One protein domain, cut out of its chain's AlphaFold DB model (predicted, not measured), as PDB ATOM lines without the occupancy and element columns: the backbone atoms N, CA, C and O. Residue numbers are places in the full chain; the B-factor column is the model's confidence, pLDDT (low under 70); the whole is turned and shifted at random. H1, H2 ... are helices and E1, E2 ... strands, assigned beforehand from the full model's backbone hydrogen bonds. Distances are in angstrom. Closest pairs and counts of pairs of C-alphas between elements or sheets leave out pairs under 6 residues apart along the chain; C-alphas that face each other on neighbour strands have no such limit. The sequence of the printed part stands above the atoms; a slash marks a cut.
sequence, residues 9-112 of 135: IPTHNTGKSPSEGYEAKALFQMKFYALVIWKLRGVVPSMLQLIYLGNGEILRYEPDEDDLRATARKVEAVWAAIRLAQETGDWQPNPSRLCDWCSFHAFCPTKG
ATOM      1  N   ILE A   9     -84.279-124.242 153.998       82.69
ATOM      2  CA  ILE A   9     -83.705-123.656 155.224       82.69
ATOM      3  C   ILE A   9     -84.581-123.983 156.449       82.69
ATOM      4  O   ILE A   9     -85.562-123.278 156.710       82.69
ATOM      5  N   PRO A  10     -84.217-125.003 157.250       85.50
ATOM      6  CA  PRO A  10     -84.886-125.299 158.511       85.50
ATOM      7  C   PRO A  10     -84.287-124.515 159.688       85.50
ATOM      8  O   PRO A  10     -83.076-124.519 159.925       85.50
ATOM      9  N   THR A  11     -85.158-123.896 160.484       87.88
ATOM     10  CA  THR A  11     -84.834-123.241 161.758       87.88
ATOM     11  C   THR A  11     -85.851-123.627 162.834       87.88
ATOM     12  O   THR A  11     -86.930-124.139 162.528       87.88
ATOM     13  N   HIS A  12     -85.516-123.413 164.106       90.44
ATOM     14  CA  HIS A  12     -86.424-123.685 165.219       90.44
ATOM     15  C   HIS A  12     -86.412-122.551 166.246       90.44
ATOM     16  O   HIS A  12     -85.417-121.842 166.402       90.44
ATOM     17  N   ASN A  13     -87.530-122.406 166.949       91.75
ATOM     18  CA  ASN A  13     -87.732-121.497 168.067       91.75
ATOM     19  C   ASN A  13     -88.345-122.291 169.229       91.75
ATOM     20  O   ASN A  13     -89.262-123.084 169.029       91.75
ATOM     21  N   THR A  14     -87.828-122.109 170.444       93.44
ATOM     22  CA  THR A  14     -88.316-122.814 171.642       93.44
ATOM     23  C   THR A  14     -89.606-122.221 172.217       93.44
ATOM     24  O   THR A  14     -90.261-122.860 173.035       93.44
ATOM     25  N   GLY A  15     -89.985-121.012 171.799       91.75
ATOM     26  CA  GLY A  15     -91.232-120.357 172.170       91.75
ATOM     27  C   GLY A  15     -92.451-120.882 171.407       91.75
ATOM     28  O   GLY A  15     -92.376-121.834 170.627       91.75
ATOM     29  N   LYS A  16     -93.597-120.237 171.646       91.75
ATOM     30  CA  LYS A  16     -94.842-120.476 170.904       91.75
ATOM     31  C   LYS A  16     -94.836-119.725 169.574       91.75
ATOM     32  O   LYS A  16     -94.170-118.691 169.457       91.75
ATOM     33  N   SER A  17     -95.600-120.227 168.610       93.25
ATOM     34  CA  SER A  17     -95.844-119.525 167.352       93.25
ATOM     35  C   SER A  17     -96.530-118.167 167.566       93.25
ATOM     36  O   SER A  17     -97.249-117.971 168.556       93.25
ATOM     37  N   PRO A  18     -96.284-117.191 166.673       92.00
ATOM     38  CA  PRO A  18     -97.070-115.969 166.619       92.00
ATOM     39  C   PRO A  18     -98.519-116.299 166.247       92.00
ATOM     40  O   PRO A  18     -98.776-117.234 165.493       92.00
ATOM     41  N   SER A  19     -99.459-115.502 166.751       90.81
ATOM     42  CA  SER A  19    -100.844-115.540 166.283       90.81
ATOM     43  C   SER A  19    -100.947-115.070 164.832       90.81
ATOM     44  O   SER A  19    -100.111-114.287 164.373       90.81
ATOM     45  N   GLU A  20    -102.016-115.485 164.158       89.06
ATOM     46  CA  GLU A  20    -102.325-115.072 162.790       89.06
ATOM     47  C   GLU A  20    -102.278-113.540 162.634       89.06
ATOM     48  O   GLU A  20    -102.821-112.799 163.461       89.06
ATOM     49  N   GLY A  21    -101.571-113.059 161.611       89.69
ATOM     50  CA  GLY A  21    -101.350-111.634 161.338       89.69
ATOM     51  C   GLY A  21    -100.173-110.995 162.091       89.69
ATOM     52  O   GLY A  21     -99.842-109.833 161.842       89.69
ATOM     53  N   TYR A  22     -99.508-111.725 162.994       90.50
ATOM     54  CA  TYR A  22     -98.339-111.254 163.753       90.50
ATOM     55  C   TYR A  22     -97.031-111.951 163.337       90.50
ATOM     56  O   TYR A  22     -96.014-111.874 164.031       90.50
ATOM     57  N   GLU A  23     -97.014-112.600 162.174       93.19
ATOM     58  CA  GLU A  23     -95.880-113.372 161.660       93.19
ATOM     59  C   GLU A  23     -94.778-112.488 161.070       93.19
ATOM     60  O   GLU A  23     -93.665-112.963 160.855       93.19
ATOM     61  N   ALA A  24     -95.036-111.196 160.837       93.44
ATOM     62  CA  ALA A  24     -94.124-110.291 160.133       93.44
ATOM     63  C   ALA A  24     -92.686-110.293 160.690       93.44
ATOM     64  O   ALA A  24     -91.720-110.228 159.925       93.44
ATOM     65  N   LYS A  25     -92.516-110.402 162.017       91.88
ATOM     66  CA  LYS A  25     -91.187-110.492 162.648       91.88
ATOM     67  C   LYS A  25     -90.499-111.831 162.354       91.88
ATOM     68  O   LYS A  25     -89.303-111.840 162.068       91.88
ATOM     69  N   ALA A  26     -91.245-112.934 162.408       94.25
ATOM     70  CA  ALA A  26     -90.738-114.268 162.095       94.25
ATOM     71  C   ALA A  26     -90.383-114.387 160.604       94.25
ATOM     72  O   ALA A  26     -89.282-114.809 160.261       94.25
ATOM     73  N   LEU A  27     -91.261-113.908 159.720       95.38
ATOM     74  CA  LEU A  27     -91.015-113.877 158.280       95.38
ATOM     75  C   LEU A  27     -89.799-113.017 157.929       95.38
ATOM     76  O   LEU A  27     -88.995-113.428 157.101       95.38
ATOM     77  N   PHE A  28     -89.607-111.863 158.579       95.94
ATOM     78  CA  PHE A  28     -88.405-111.051 158.365       95.94
ATOM     79  C   PHE A  28     -87.122-111.806 158.742       95.94
ATOM     80  O   PHE A  28     -86.169-111.798 157.969       95.94
ATOM     81  N   GLN A  29     -87.103-112.492 159.890       94.12
ATOM     82  CA  GLN A  29     -85.964-113.322 160.297       94.12
ATOM     83  C   GLN A  29     -85.660-114.406 159.250       94.12
ATOM     84  O   GLN A  29     -84.506-114.589 158.866       94.12
ATOM     85  N   MET A  30     -86.689-115.115 158.781       96.19
ATOM     86  CA  MET A  30     -86.543-116.178 157.783       96.19
ATOM     87  C   MET A  30     -86.033-115.619 156.444       96.19
ATOM     88  O   MET A  30     -85.039-116.116 155.910       96.19
ATOM     89  N   LYS A  31     -86.653-114.547 155.932       97.25
ATOM     90  CA  LYS A  31     -86.267-113.887 154.673       97.25
ATOM     91  C   LYS A  31     -84.872-113.268 154.733       97.25
ATOM     92  O   LYS A  31     -84.179-113.248 153.722       97.25
ATOM     93  N   PHE A  32     -84.420-112.805 155.899       97.06
ATOM     94  CA  PHE A  32     -83.057-112.294 156.062       97.06
ATOM     95  C   PHE A  32     -82.008-113.374 155.773       97.06
ATOM     96  O   PHE A  32     -81.067-113.136 155.020       97.06
ATOM     97  N   TYR A  33     -82.186-114.588 156.299       94.12
ATOM     98  CA  TYR A  33     -81.273-115.691 155.992       94.12
ATOM     99  C   TYR A  33     -81.339-116.119 154.527       94.12
ATOM    100  O   TYR A  33     -80.304-116.407 153.926       94.12
ATOM    101  N   ALA A  34     -82.536-116.103 153.942       96.06
ATOM    102  CA  ALA A  34     -82.707-116.354 152.519       96.06
ATOM    103  C   ALA A  34     -81.954-115.328 151.660       96.06
ATOM    104  O   ALA A  34     -81.240-115.706 150.733       96.06
ATOM    105  N   LEU A  35     -82.030-114.044 152.024       97.38
ATOM    106  CA  LEU A  35     -81.282-112.967 151.383       97.38
ATOM    107  C   LEU A  35     -79.766-113.191 151.487       97.38
ATOM    108  O   LEU A  35     -79.069-113.035 150.488       97.38
ATOM    109  N   VAL A  36     -79.251-113.576 152.659       95.44
ATOM    110  CA  VAL A  36     -77.815-113.864 152.839       95.44
ATOM    111  C   VAL A  36     -77.366-115.001 151.919       95.44
ATOM    112  O   VAL A  36     -76.349-114.872 151.243       95.44
ATOM    113  N   ILE A  37     -78.130-116.095 151.837       93.06
ATOM    114  CA  ILE A  37     -77.812-117.196 150.917       93.06
ATOM    115  C   ILE A  37     -77.858-116.737 149.464       93.06
ATOM    116  O   ILE A  37     -76.931-117.038 148.716       93.06
ATOM    117  N   TRP A  38     -78.890-115.989 149.075       95.62
ATOM    118  CA  TRP A  38     -79.016-115.501 147.708       95.62
ATOM    119  C   TRP A  38     -77.842-114.598 147.321       95.62
ATOM    120  O   TRP A  38     -77.272-114.767 146.248       95.62
ATOM    121  N   LYS A  39     -77.397-113.708 148.216       95.31
ATOM    122  CA  LYS A  39     -76.226-112.850 147.976       95.31
ATOM    123  C   LYS A  39     -74.908-113.621 147.908       95.31
ATOM    124  O   LYS A  39     -74.059-113.257 147.107       95.31
ATOM    125  N   LEU A  40     -74.740-114.669 148.714       94.06
ATOM    126  CA  LEU A  40     -73.503-115.457 148.744       94.06
ATOM    127  C   LEU A  40     -73.425-116.523 147.644       94.06
ATOM    128  O   LEU A  40     -72.330-116.939 147.283       94.06
ATOM    129  N   ARG A  41     -74.565-117.027 147.159       91.44
ATOM    130  CA  ARG A  41     -74.618-118.212 146.281       91.44
ATOM    131  C   ARG A  41     -75.392-118.006 144.984       91.44
ATOM    132  O   ARG A  41     -75.404-118.907 144.156       91.44
ATOM    133  N   GLY A  42     -76.080-116.879 144.814       92.50
ATOM    134  CA  GLY A  42     -76.907-116.601 143.636       92.50
ATOM    135  C   GLY A  42     -78.192-117.432 143.538       92.50
ATOM    136  O   GLY A  42     -78.896-117.330 142.541       92.50
ATOM    137  N   VAL A  43     -78.531-118.228 144.558       92.56
ATOM    138  CA  VAL A  43     -79.707-119.116 144.561       92.56
ATOM    139  C   VAL A  43     -80.762-118.605 145.537       92.56
ATOM    140  O   VAL A  43     -80.457-118.375 146.709       92.56
ATOM    141  N   VAL A  44     -82.003-118.462 145.066       95.12
ATOM    142  CA  VAL A  44     -83.165-118.202 145.926       95.12
ATOM    143  C   VAL A  44     -83.596-119.526 146.576       95.12
ATOM    144  O   VAL A  44     -83.869-120.485 145.854       95.12
ATOM    145  N   PRO A  45     -83.630-119.623 147.918       94.69
ATOM    146  CA  PRO A  45     -84.119-120.811 148.619       94.69
ATOM    147  C   PRO A  45     -85.553-121.162 148.215       94.69
ATOM    148  O   PRO A  45     -86.417-120.294 148.248       94.69
ATOM    149  N   SER A  46     -85.826-122.428 147.905       94.50
ATOM    150  CA  SER A  46     -87.172-122.882 147.520       94.50
ATOM    151  C   SER A  46     -88.169-122.869 148.678       94.50
ATOM    152  O   SER A  46     -89.364-122.712 148.461       94.50
ATOM    153  N   MET A  47     -87.696-123.040 149.918       95.44
ATOM    154  CA  MET A  47     -88.565-123.120 151.089       95.44
ATOM    155  C   MET A  47     -87.833-122.712 152.368       95.44
ATOM    156  O   MET A  47     -86.752-123.209 152.698       95.44
ATOM    157  N   LEU A  48     -88.486-121.856 153.146       95.19
ATOM    158  CA  LEU A  48     -88.091-121.460 154.490       95.19
ATOM    159  C   LEU A  48     -89.012-122.139 155.497       95.19
ATOM    160  O   LEU A  48     -90.231-122.117 155.333       95.19
ATOM    161  N   GLN A  49     -88.449-122.691 156.571       94.81
ATOM    162  CA  GLN A  49     -89.240-123.319 157.625       94.81
ATOM    163  C   GLN A  49     -88.772-122.909 159.022       94.81
ATOM    164  O   GLN A  49     -87.582-122.956 159.343       94.81
ATOM    165  N   LEU A  50     -89.733-122.557 159.873       95.12
ATOM    166  CA  LEU A  50     -89.527-122.260 161.285       95.12
ATOM    167  C   LEU A  50     -90.449-123.130 162.143       95.12
ATOM    168  O   LEU A  50     -91.670-123.019 162.070       95.12
ATOM    169  N   ILE A  51     -89.849-124.002 162.951       95.00
ATOM    170  CA  ILE A  51     -90.554-124.919 163.853       95.00
ATOM    171  C   ILE A  51     -90.639-124.289 165.248       95.00
ATOM    172  O   ILE A  51     -89.609-123.965 165.840       95.00
ATOM    173  N   TYR A  52     -91.845-124.156 165.793       96.06
ATOM    174  CA  TYR A  52     -92.100-123.679 167.151       96.06
ATOM    175  C   TYR A  52     -92.264-124.856 168.106       96.06
ATOM    176  O   TYR A  52     -93.296-125.521 168.139       96.06
ATOM    177  N   LEU A  53     -91.244-125.119 168.919       95.12
ATOM    178  CA  LEU A  53     -91.239-126.259 169.841       95.12
ATOM    179  C   LEU A  53     -92.214-126.076 171.011       95.12
ATOM    180  O   LEU A  53     -92.640-127.063 171.604       95.12
ATOM    181  N   GLY A  54     -92.601-124.836 171.329       94.38
ATOM    182  CA  GLY A  54     -93.522-124.542 172.428       94.38
ATOM    183  C   GLY A  54     -94.969-124.990 172.187       94.38
ATOM    184  O   GLY A  54     -95.734-125.097 173.144       94.38
ATOM    185  N   ASN A  55     -95.360-125.230 170.932       95.00
ATOM    186  CA  ASN A  55     -96.689-125.725 170.554       95.00
ATOM    187  C   ASN A  55     -96.689-126.690 169.352       95.00
ATOM    188  O   ASN A  55     -97.755-127.121 168.928       95.00
ATOM    189  N   GLY A  56     -95.519-127.046 168.817       93.69
ATOM    190  CA  GLY A  56     -95.363-127.985 167.704       93.69
ATOM    191  C   GLY A  56     -95.719-127.419 166.325       93.69
ATOM    192  O   GLY A  56     -95.691-128.162 165.346       93.69
ATOM    193  N   GLU A  57     -96.051-126.132 166.223       95.56
ATOM    194  CA  GLU A  57     -96.453-125.516 164.960       95.56
ATOM    195  C   GLU A  57     -95.267-125.250 164.033       95.56
ATOM    196  O   GLU A  57     -94.131-125.040 164.464       95.56
ATOM    197  N   ILE A  58     -95.540-125.237 162.730       94.81
ATOM    198  CA  ILE A  58     -94.529-125.029 161.697       94.81
ATOM    199  C   ILE A  58     -94.988-123.901 160.781       94.81
ATOM    200  O   ILE A  58     -96.005-124.025 160.103       94.81
ATOM    201  N   LEU A  59     -94.194-122.834 160.714       94.44
ATOM    202  CA  LEU A  59     -94.354-121.769 159.731       94.44
ATOM    203  C   LEU A  59     -93.508-122.090 158.496       94.44
ATOM    204  O   LEU A  59     -92.310-122.358 158.618       94.44
ATOM    205  N   ARG A  60     -94.131-122.054 157.316       95.12
ATOM    206  CA  ARG A  60     -93.481-122.260 156.014       95.12
ATOM    207  C   ARG A  60     -93.670-121.048 155.117       95.12
ATOM    208  O   ARG A  60     -94.693-120.375 155.211       95.12
ATOM    209  N   TYR A  61     -92.683-120.781 154.272       95.56
ATOM    210  CA  TYR A  61     -92.729-119.683 153.316       95.56
ATOM    211  C   TYR A  61     -91.839-119.979 152.106       95.56
ATOM    212  O   TYR A  61     -90.676-120.339 152.287       95.56
ATOM    213  N   GLU A  62     -92.363-119.789 150.900       96.62
ATOM    214  CA  GLU A  62     -91.626-119.909 149.637       96.62
ATOM    215  C   GLU A  62     -91.285-118.494 149.149       96.62
ATOM    216  O   GLU A  62     -92.192-117.761 148.755       96.62
ATOM    217  N   PRO A  63     -90.024-118.042 149.269       96.75
ATOM    218  CA  PRO A  63     -89.647-116.693 148.883       96.75
ATOM    219  C   PRO A  63     -89.392-116.578 147.384       96.75
ATOM    220  O   PRO A  63     -88.841-117.485 146.762       96.75
ATOM    221  N   ASP A  64     -89.701-115.408 146.835       96.94
ATOM    222  CA  ASP A  64     -89.269-114.999 145.501       96.94
ATOM    223  C   ASP A  64     -88.173-113.916 145.558       96.94
ATOM    224  O   ASP A  64     -87.724-113.489 146.626       96.94
ATOM    225  N   GLU A  65     -87.681-113.473 144.400       97.44
ATOM    226  CA  GLU A  65     -86.670-112.411 144.353       97.44
ATOM    227  C   GLU A  65     -87.176-111.069 144.897       97.44
ATOM    228  O   GLU A  65     -86.397-110.322 145.499       97.44
ATOM    229  N   ASP A  66     -88.449-110.735 144.689       98.31
ATOM    230  CA  ASP A  66     -89.013-109.447 145.094       98.31
ATOM    231  C   ASP A  66     -89.119-109.351 146.617       98.31
ATOM    232  O   ASP A  66     -88.777-108.313 147.200       98.31
ATOM    233  N   ASP A  67     -89.461-110.456 147.275       97.25
ATOM    234  CA  ASP A  67     -89.379-110.631 148.718       97.25
ATOM    235  C   ASP A  67     -87.977-110.336 149.253       97.25
ATOM    236  O   ASP A  67     -87.810-109.614 150.248       97.25
ATOM    237  N   LEU A  68     -86.948-110.892 148.608       98.00
ATOM    238  CA  LEU A  68     -85.565-110.729 149.052       98.00
ATOM    239  C   LEU A  68     -85.042-109.321 148.764       98.00
ATOM    240  O   LEU A  68     -84.361-108.740 149.611       98.00
ATOM    241  N   ARG A  69     -85.420-108.711 147.635       98.44
ATOM    242  CA  ARG A  69     -85.122-107.301 147.336       98.44
ATOM    243  C   ARG A  69     -85.796-106.365 148.340       98.44
ATOM    244  O   ARG A  69     -85.166-105.419 148.808       98.44
ATOM    245  N   ALA A  70     -87.050-106.623 148.710       98.12
ATOM    246  CA  ALA A  70     -87.745-105.861 149.746       98.12
ATOM    247  C   ALA A  70     -87.072-106.012 151.116       98.12
ATOM    248  O   ALA A  70     -86.899-105.029 151.841       98.12
ATOM    249  N   THR A  71     -86.636-107.227 151.444       98.31
ATOM    250  CA  THR A  71     -85.879-107.506 152.668       98.31
ATOM    251  C   THR A  71     -84.546-106.757 152.677       98.31
ATOM    252  O   THR A  71     -84.218-106.140 153.689       98.31
ATOM    253  N   ALA A  72     -83.821-106.722 151.553       98.19
ATOM    254  CA  ALA A  72     -82.566-105.984 151.415       98.19
ATOM    255  C   ALA A  72     -82.758-104.482 151.661       98.19
ATOM    256  O   ALA A  72     -82.090-103.920 152.525       98.19
ATOM    257  N   ARG A  73     -83.760-103.864 151.017       98.44
ATOM    258  CA  ARG A  73     -84.105-102.449 151.251       98.44
ATOM    259  C   ARG A  73     -84.394-102.162 152.723       98.44
ATOM    260  O   ARG A  73     -83.994-101.127 153.249       98.44
ATOM    261  N   LYS A  74     -85.086-103.076 153.411       97.81
ATOM    262  CA  LYS A  74     -85.379-102.931 154.841       97.81
ATOM    263  C   LYS A  74     -84.113-103.011 155.700       97.81
ATOM    264  O   LYS A  74     -83.991-102.235 156.642       97.81
ATOM    265  N   VAL A  75     -83.185-103.915 155.387       98.00
ATOM    266  CA  VAL A  75     -81.890-104.018 156.085       98.00
ATOM    267  C   VAL A  75     -81.067-102.746 155.882       98.00
ATOM    268  O   VAL A  75     -80.591-102.175 156.860       98.00
ATOM    269  N   GLU A  76     -80.961-102.264 154.644       98.19
ATOM    270  CA  GLU A  76     -80.244-101.029 154.301       98.19
ATOM    271  C   GLU A  76     -80.836 -99.811 155.020       98.19
ATOM    272  O   GLU A  76     -80.098 -99.016 155.599       98.19
ATOM    273  N   ALA A  77     -82.167 -99.696 155.066       97.88
ATOM    274  CA  ALA A  77     -82.844 -98.616 155.781       97.88
ATOM    275  C   ALA A  77     -82.572 -98.653 157.296       97.88
ATOM    276  O   ALA A  77     -82.319 -97.612 157.903       97.88
ATOM    277  N   VAL A  78     -82.588 -99.843 157.911       96.44
ATOM    278  CA  VAL A  78     -82.236-100.004 159.333       96.44
ATOM    279  C   VAL A  78     -80.777 -99.619 159.570       96.44
ATOM    280  O   VAL A  78     -80.487 -98.909 160.530       96.44
ATOM    281  N   TRP A  79     -79.862-100.031 158.691       97.31
ATOM    282  CA  TRP A  79     -78.449 -99.673 158.799       97.31
ATOM    283  C   TRP A  79     -78.213 -98.163 158.672       97.31
ATOM    284  O   TRP A  79     -77.486 -97.585 159.479       97.31
ATOM    285  N   ALA A  80     -78.872 -97.508 157.715       97.62
ATOM    286  CA  ALA A  80     -78.806 -96.059 157.554       97.62
ATOM    287  C   ALA A  80     -79.320 -95.321 158.802       97.62
ATOM    288  O   ALA A  80     -78.686 -94.373 159.260       97.62
ATOM    289  N   ALA A  81     -80.422 -95.789 159.400       96.50
ATOM    290  CA  ALA A  81     -80.946 -95.221 160.642       96.50
ATOM    291  C   ALA A  81     -79.978 -95.402 161.827       96.50
ATOM    292  O   ALA A  81     -79.793 -94.473 162.610       96.50
ATOM    293  N   ILE A  82     -79.324 -96.565 161.935       95.19
ATOM    294  CA  ILE A  82     -78.296 -96.829 162.957       95.19
ATOM    295  C   ILE A  82     -77.104 -95.881 162.787       95.19
ATOM    296  O   ILE A  82     -76.645 -95.303 163.771       95.19
ATOM    297  N   ARG A  83     -76.611 -95.694 161.555       95.19
ATOM    298  CA  ARG A  83     -75.507 -94.764 161.261       95.19
ATOM    299  C   ARG A  83     -75.872 -93.334 161.644       95.19
ATOM    300  O   ARG A  83     -75.110 -92.697 162.359       95.19
ATOM    301  N   LEU A  84     -77.060 -92.877 161.248       95.31
ATOM    302  CA  LEU A  84     -77.543 -91.541 161.586       95.31
ATOM    303  C   LEU A  84     -77.630 -91.337 163.105       95.31
ATOM    304  O   LEU A  84     -77.136 -90.334 163.605       95.31
ATOM    305  N   ALA A  85     -78.201 -92.292 163.845       94.00
ATOM    306  CA  ALA A  85     -78.294 -92.218 165.305       94.00
ATOM    307  C   ALA A  85     -76.913 -92.224 165.985       94.00
ATOM    308  O   ALA A  85     -76.699 -91.538 166.983       94.00
ATOM    309  N   GLN A  86     -75.952 -92.969 165.432       92.56
ATOM    310  CA  GLN A  86     -74.566 -92.950 165.898       92.56
ATOM    311  C   GLN A  86     -73.908 -91.577 165.669       92.56
ATOM    312  O   GLN A  86     -73.220 -91.087 166.558       92.56
ATOM    313  N   GLU A  87     -74.105 -90.970 164.497       91.56
ATOM    314  CA  GLU A  87     -73.511 -89.679 164.119       91.56
ATOM    315  C   GLU A  87     -74.097 -88.504 164.907       91.56
ATOM    316  O   GLU A  87     -73.360 -87.622 165.344       91.56
ATOM    317  N   THR A  88     -75.417 -88.482 165.103       92.88
ATOM    318  CA  THR A  88     -76.108 -87.391 165.808       92.88
ATOM    319  C   THR A  88     -76.125 -87.575 167.321       92.88
ATOM    320  O   THR A  88     -76.350 -86.616 168.058       92.88
ATOM    321  N   GLY A  89     -75.932 -88.806 167.793       91.19
ATOM    322  CA  GLY A  89     -76.172 -89.187 169.179       91.19
ATOM    323  C   GLY A  89     -77.648 -89.339 169.547       91.19
ATOM    324  O   GLY A  89     -77.950 -89.615 170.708       91.19
ATOM    325  N   ASP A  90     -78.567 -89.183 168.590       91.31
ATOM    326  CA  ASP A  90     -80.004 -89.245 168.840       91.31
ATOM    327  C   ASP A  90     -80.559 -90.669 168.681       91.31
ATOM    328  O   ASP A  90     -80.890 -91.126 167.584       91.31
ATOM    329  N   TRP A  91     -80.690 -91.373 169.807       91.56
ATOM    330  CA  TRP A  91     -81.279 -92.711 169.892       91.56
ATOM    331  C   TRP A  91     -82.714 -92.640 170.417       91.56
ATOM    332  O   TRP A  91     -82.979 -92.851 171.604       91.56
ATOM    333  N   GLN A  92     -83.653 -92.349 169.515       91.06
ATOM    334  CA  GLN A  92     -85.065 -92.188 169.864       91.06
ATOM    335  C   GLN A  92     -85.684 -93.493 170.406       91.06
ATOM    336  O   GLN A  92     -85.672 -94.525 169.722       91.06
ATOM    337  N   PRO A  93     -86.270 -93.485 171.619       93.12
ATOM    338  CA  PRO A  93     -86.974 -94.642 172.152       93.12
ATOM    339  C   PRO A  93     -88.316 -94.841 171.435       93.12
ATOM    340  O   PRO A  93     -89.001 -93.884 171.087       93.12
ATOM    341  N   ASN A  94     -88.751 -96.095 171.300       94.00
ATOM    342  CA  ASN A  94     -90.084 -96.445 170.801       94.00
ATOM    343  C   ASN A  94     -90.870 -97.209 171.888       94.00
ATOM    344  O   ASN A  94     -90.762 -98.439 171.971       94.00
ATOM    345  N   PRO A  95     -91.589 -96.499 172.782       94.75
ATOM    346  CA  PRO A  95     -92.314 -97.115 173.889       94.75
ATOM    347  C   PRO A  95     -93.353 -98.134 173.414       94.75
ATOM    348  O   PRO A  95     -94.172 -97.860 172.544       94.75
ATOM    349  N   SER A  96     -93.367 -99.311 174.036       94.56
ATOM    350  CA  SER A  96     -94.367-100.352 173.782       94.56
ATOM    351  C   SER A  96     -94.587-101.207 175.029       94.56
ATOM    352  O   SER A  96     -93.874-101.067 176.020       94.56
ATOM    353  N   ARG A  97     -95.521-102.164 174.976       93.25
ATOM    354  CA  ARG A  97     -95.719-103.141 176.066       93.25
ATOM    355  C   ARG A  97     -94.480-103.998 176.348       93.25
ATOM    356  O   ARG A  97     -94.324-104.508 177.451       93.25
ATOM    357  N   LEU A  98     -93.575-104.145 175.375       92.00
ATOM    358  CA  LEU A  98     -92.303-104.842 175.589       92.00
ATOM    359  C   LEU A  98     -91.375-104.070 176.529       92.00
ATOM    360  O   LEU A  98     -90.486-104.670 177.130       92.00
ATOM    361  N   CYS A  99     -91.594-102.761 176.706       95.19
ATOM    362  CA  CYS A  99     -90.837-101.978 177.666       95.19
ATOM    363  C   CYS A  99     -90.996-102.504 179.088       95.19
ATOM    364  O   CYS A  99     -90.086-102.265 179.856       95.19
ATOM    365  N   ASP A 100     -92.052-103.226 179.464       94.44
ATOM    366  CA  ASP A 100     -92.198-103.742 180.836       94.44
ATOM    367  C   ASP A 100     -91.233-104.898 181.152       94.44
ATOM    368  O   ASP A 100     -90.945-105.168 182.313       94.44
ATOM    369  N   TRP A 101     -90.667-105.522 180.117       94.88
ATOM    370  CA  TRP A 101     -89.783-106.689 180.210       94.88
ATOM    371  C   TRP A 101     -88.335-106.373 179.802       94.88
ATOM    372  O   TRP A 101     -87.507-107.272 179.678       94.88
ATOM    373  N   CYS A 102     -88.027-105.104 179.529       95.38
ATOM    374  CA  CYS A 102     -86.716-104.689 179.040       95.38
ATOM    375  C   CYS A 102     -85.675-104.664 180.169       95.38
ATOM    376  O   CYS A 102     -85.789-103.877 181.103       95.38
ATOM    377  N   SER A 103     -84.597-105.440 180.041       96.62
ATOM    378  CA  SER A 103     -83.503-105.475 181.027       96.62
ATOM    379  C   SER A 103     -82.678-104.179 181.118       96.62
ATOM    380  O   SER A 103     -81.834-104.056 182.000       96.62
ATOM    381  N   PHE A 104     -82.900-103.210 180.223       94.88
ATOM    382  CA  PHE A 104     -82.123-101.968 180.120       94.88
ATOM    383  C   PHE A 104     -82.841-100.740 180.710       94.88
ATOM    384  O   PHE A 104     -82.516 -99.611 180.351       94.88
ATOM    385  N   HIS A 105     -83.814-100.917 181.618       95.50
ATOM    386  CA  HIS A 105     -84.522 -99.790 182.262       95.50
ATOM    387  C   HIS A 105     -83.585 -98.763 182.893       95.50
ATOM    388  O   HIS A 105     -83.829 -97.570 182.746       95.50
ATOM    389  N   ALA A 106     -82.496 -99.219 183.519       95.81
ATOM    390  CA  ALA A 106     -81.500 -98.355 184.149       95.81
ATOM    391  C   ALA A 106     -80.854 -97.346 183.179       95.81
ATOM    392  O   ALA A 106     -80.370 -96.310 183.624       95.81
ATOM    393  N   PHE A 107     -80.894 -97.619 181.870       93.44
ATOM    394  CA  PHE A 107     -80.321 -96.774 180.818       93.44
ATOM    395  C   PHE A 107     -81.377 -96.149 179.894       93.44
ATOM    396  O   PHE A 107     -81.041 -95.467 178.931       93.44
ATOM    397  N   CYS A 108     -82.665 -96.405 180.140       93.81
ATOM    398  CA  CYS A 108     -83.737 -96.010 179.236       93.81
ATOM    399  C   CYS A 108     -84.348 -94.659 179.647       93.81
ATOM    400  O   CYS A 108     -84.928 -94.576 180.735       93.81
ATOM    401  N   PRO A 109     -84.338 -93.622 178.786       92.62
ATOM    402  CA  PRO A 109     -84.851 -92.296 179.145       92.62
ATOM    403  C   PRO A 109     -86.352 -92.301 179.476       92.62
ATOM    404  O   PRO A 109     -86.799 -91.567 180.352       92.62
ATOM    405  N   THR A 110     -87.139 -93.180 178.851       94.25
ATOM    406  CA  THR A 110     -88.593 -93.279 179.092       94.25
ATOM    407  C   THR A 110     -88.944 -93.931 180.429       94.25
ATOM    408  O   THR A 110     -90.087 -93.850 180.876       94.25
ATOM    409  N   LYS A 111     -87.966 -94.571 181.079       94.19
ATOM    410  CA  LYS A 111     -88.070 -95.135 182.430       94.19
ATOM    411  C   LYS A 111     -87.246 -94.332 183.451       94.19
ATOM    412  O   LYS A 111     -87.084 -94.788 184.576       94.19
ATOM    413  N   GLY A 112     -86.742 -93.151 183.073       92.69
ATOM    414  CA  GLY A 112     -85.913 -92.294 183.929       92.69
ATOM    415  C   GLY A 112     -84.474 -92.786 184.125       92.69
ATOM    416  O   GLY A 112     -83.795 -92.325 185.038       92.69
TER     417      GLY A 112
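This is residues 9 to 112 of the 135 residues of the protein "PDDEXK_1 domain-containing protein" of Nocardioides glacieisoli (UniProt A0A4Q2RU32). A small three-stranded sheet with H1 packed on one face makes a head at one end of an open bracket; the long helix H2 crosses H1 and reaches away as the bar. Past H2 the chain folds back to short H3 and a looped tail, away from the head. The printed part has 104 residues, with three named helices and three named strands in the order E1 H1 E2 E3 H2 H3. The sheet, order E1 E2 E3, is mixed, as is the class, helices and strands. The whole is loose, with a radius of gyration of the C-alphas of 16.9 A and spans of 47 by 35 by 21 A.

The sheet holds E1, residues 9 to 13, from C-alpha 9 at (-83.705, -123.656, 155.224); E2, residues 47 to 52, 16.5 A long; and E3, residues 57 to 61. H1 is residues 24 to 41, 25.2 A. H2 is residues 65 to 88, 34.6 A, ending at C-alpha 88 (-76.108, -87.391, 165.808). H3 is residues 97 to 101.

E1 and E2 are parallel, with N 11 and O 49 2.8 A apart. E2 and E3 form an antiparallel hairpin, with N 50 and O 59 2.9 A apart. H1 is on the sheet, two layers, at a height of 9.7 A, over E2 and E3; C-alphas of Met 30 and Leu 48 are closest to E2, 6.4 A. E1, H1, E2 form a strand-helix-strand unit, parallel strands joined through a helix, its crossover right-handed. H1 and H2 touch about perpendicular, 79 degrees, closest at the C-alphas of Leu 35 and Leu 68, 5.4 A. H2 and H3 are apart. Every O i to N i+4 pair is within hydrogen-bond range in H1 and H2; H3 has 0 of 1, but 2 of 2 O i to N i+3 pairs.

The C-alphas farthest apart, Val 43 and Gly 112, are 48.0 A apart. The printed part has no cut and no long link. Residues 83 to 89, of which 83 to 88 belong to H2, and 101 to 107 stand free. No printed residue is under 70 in pLDDT.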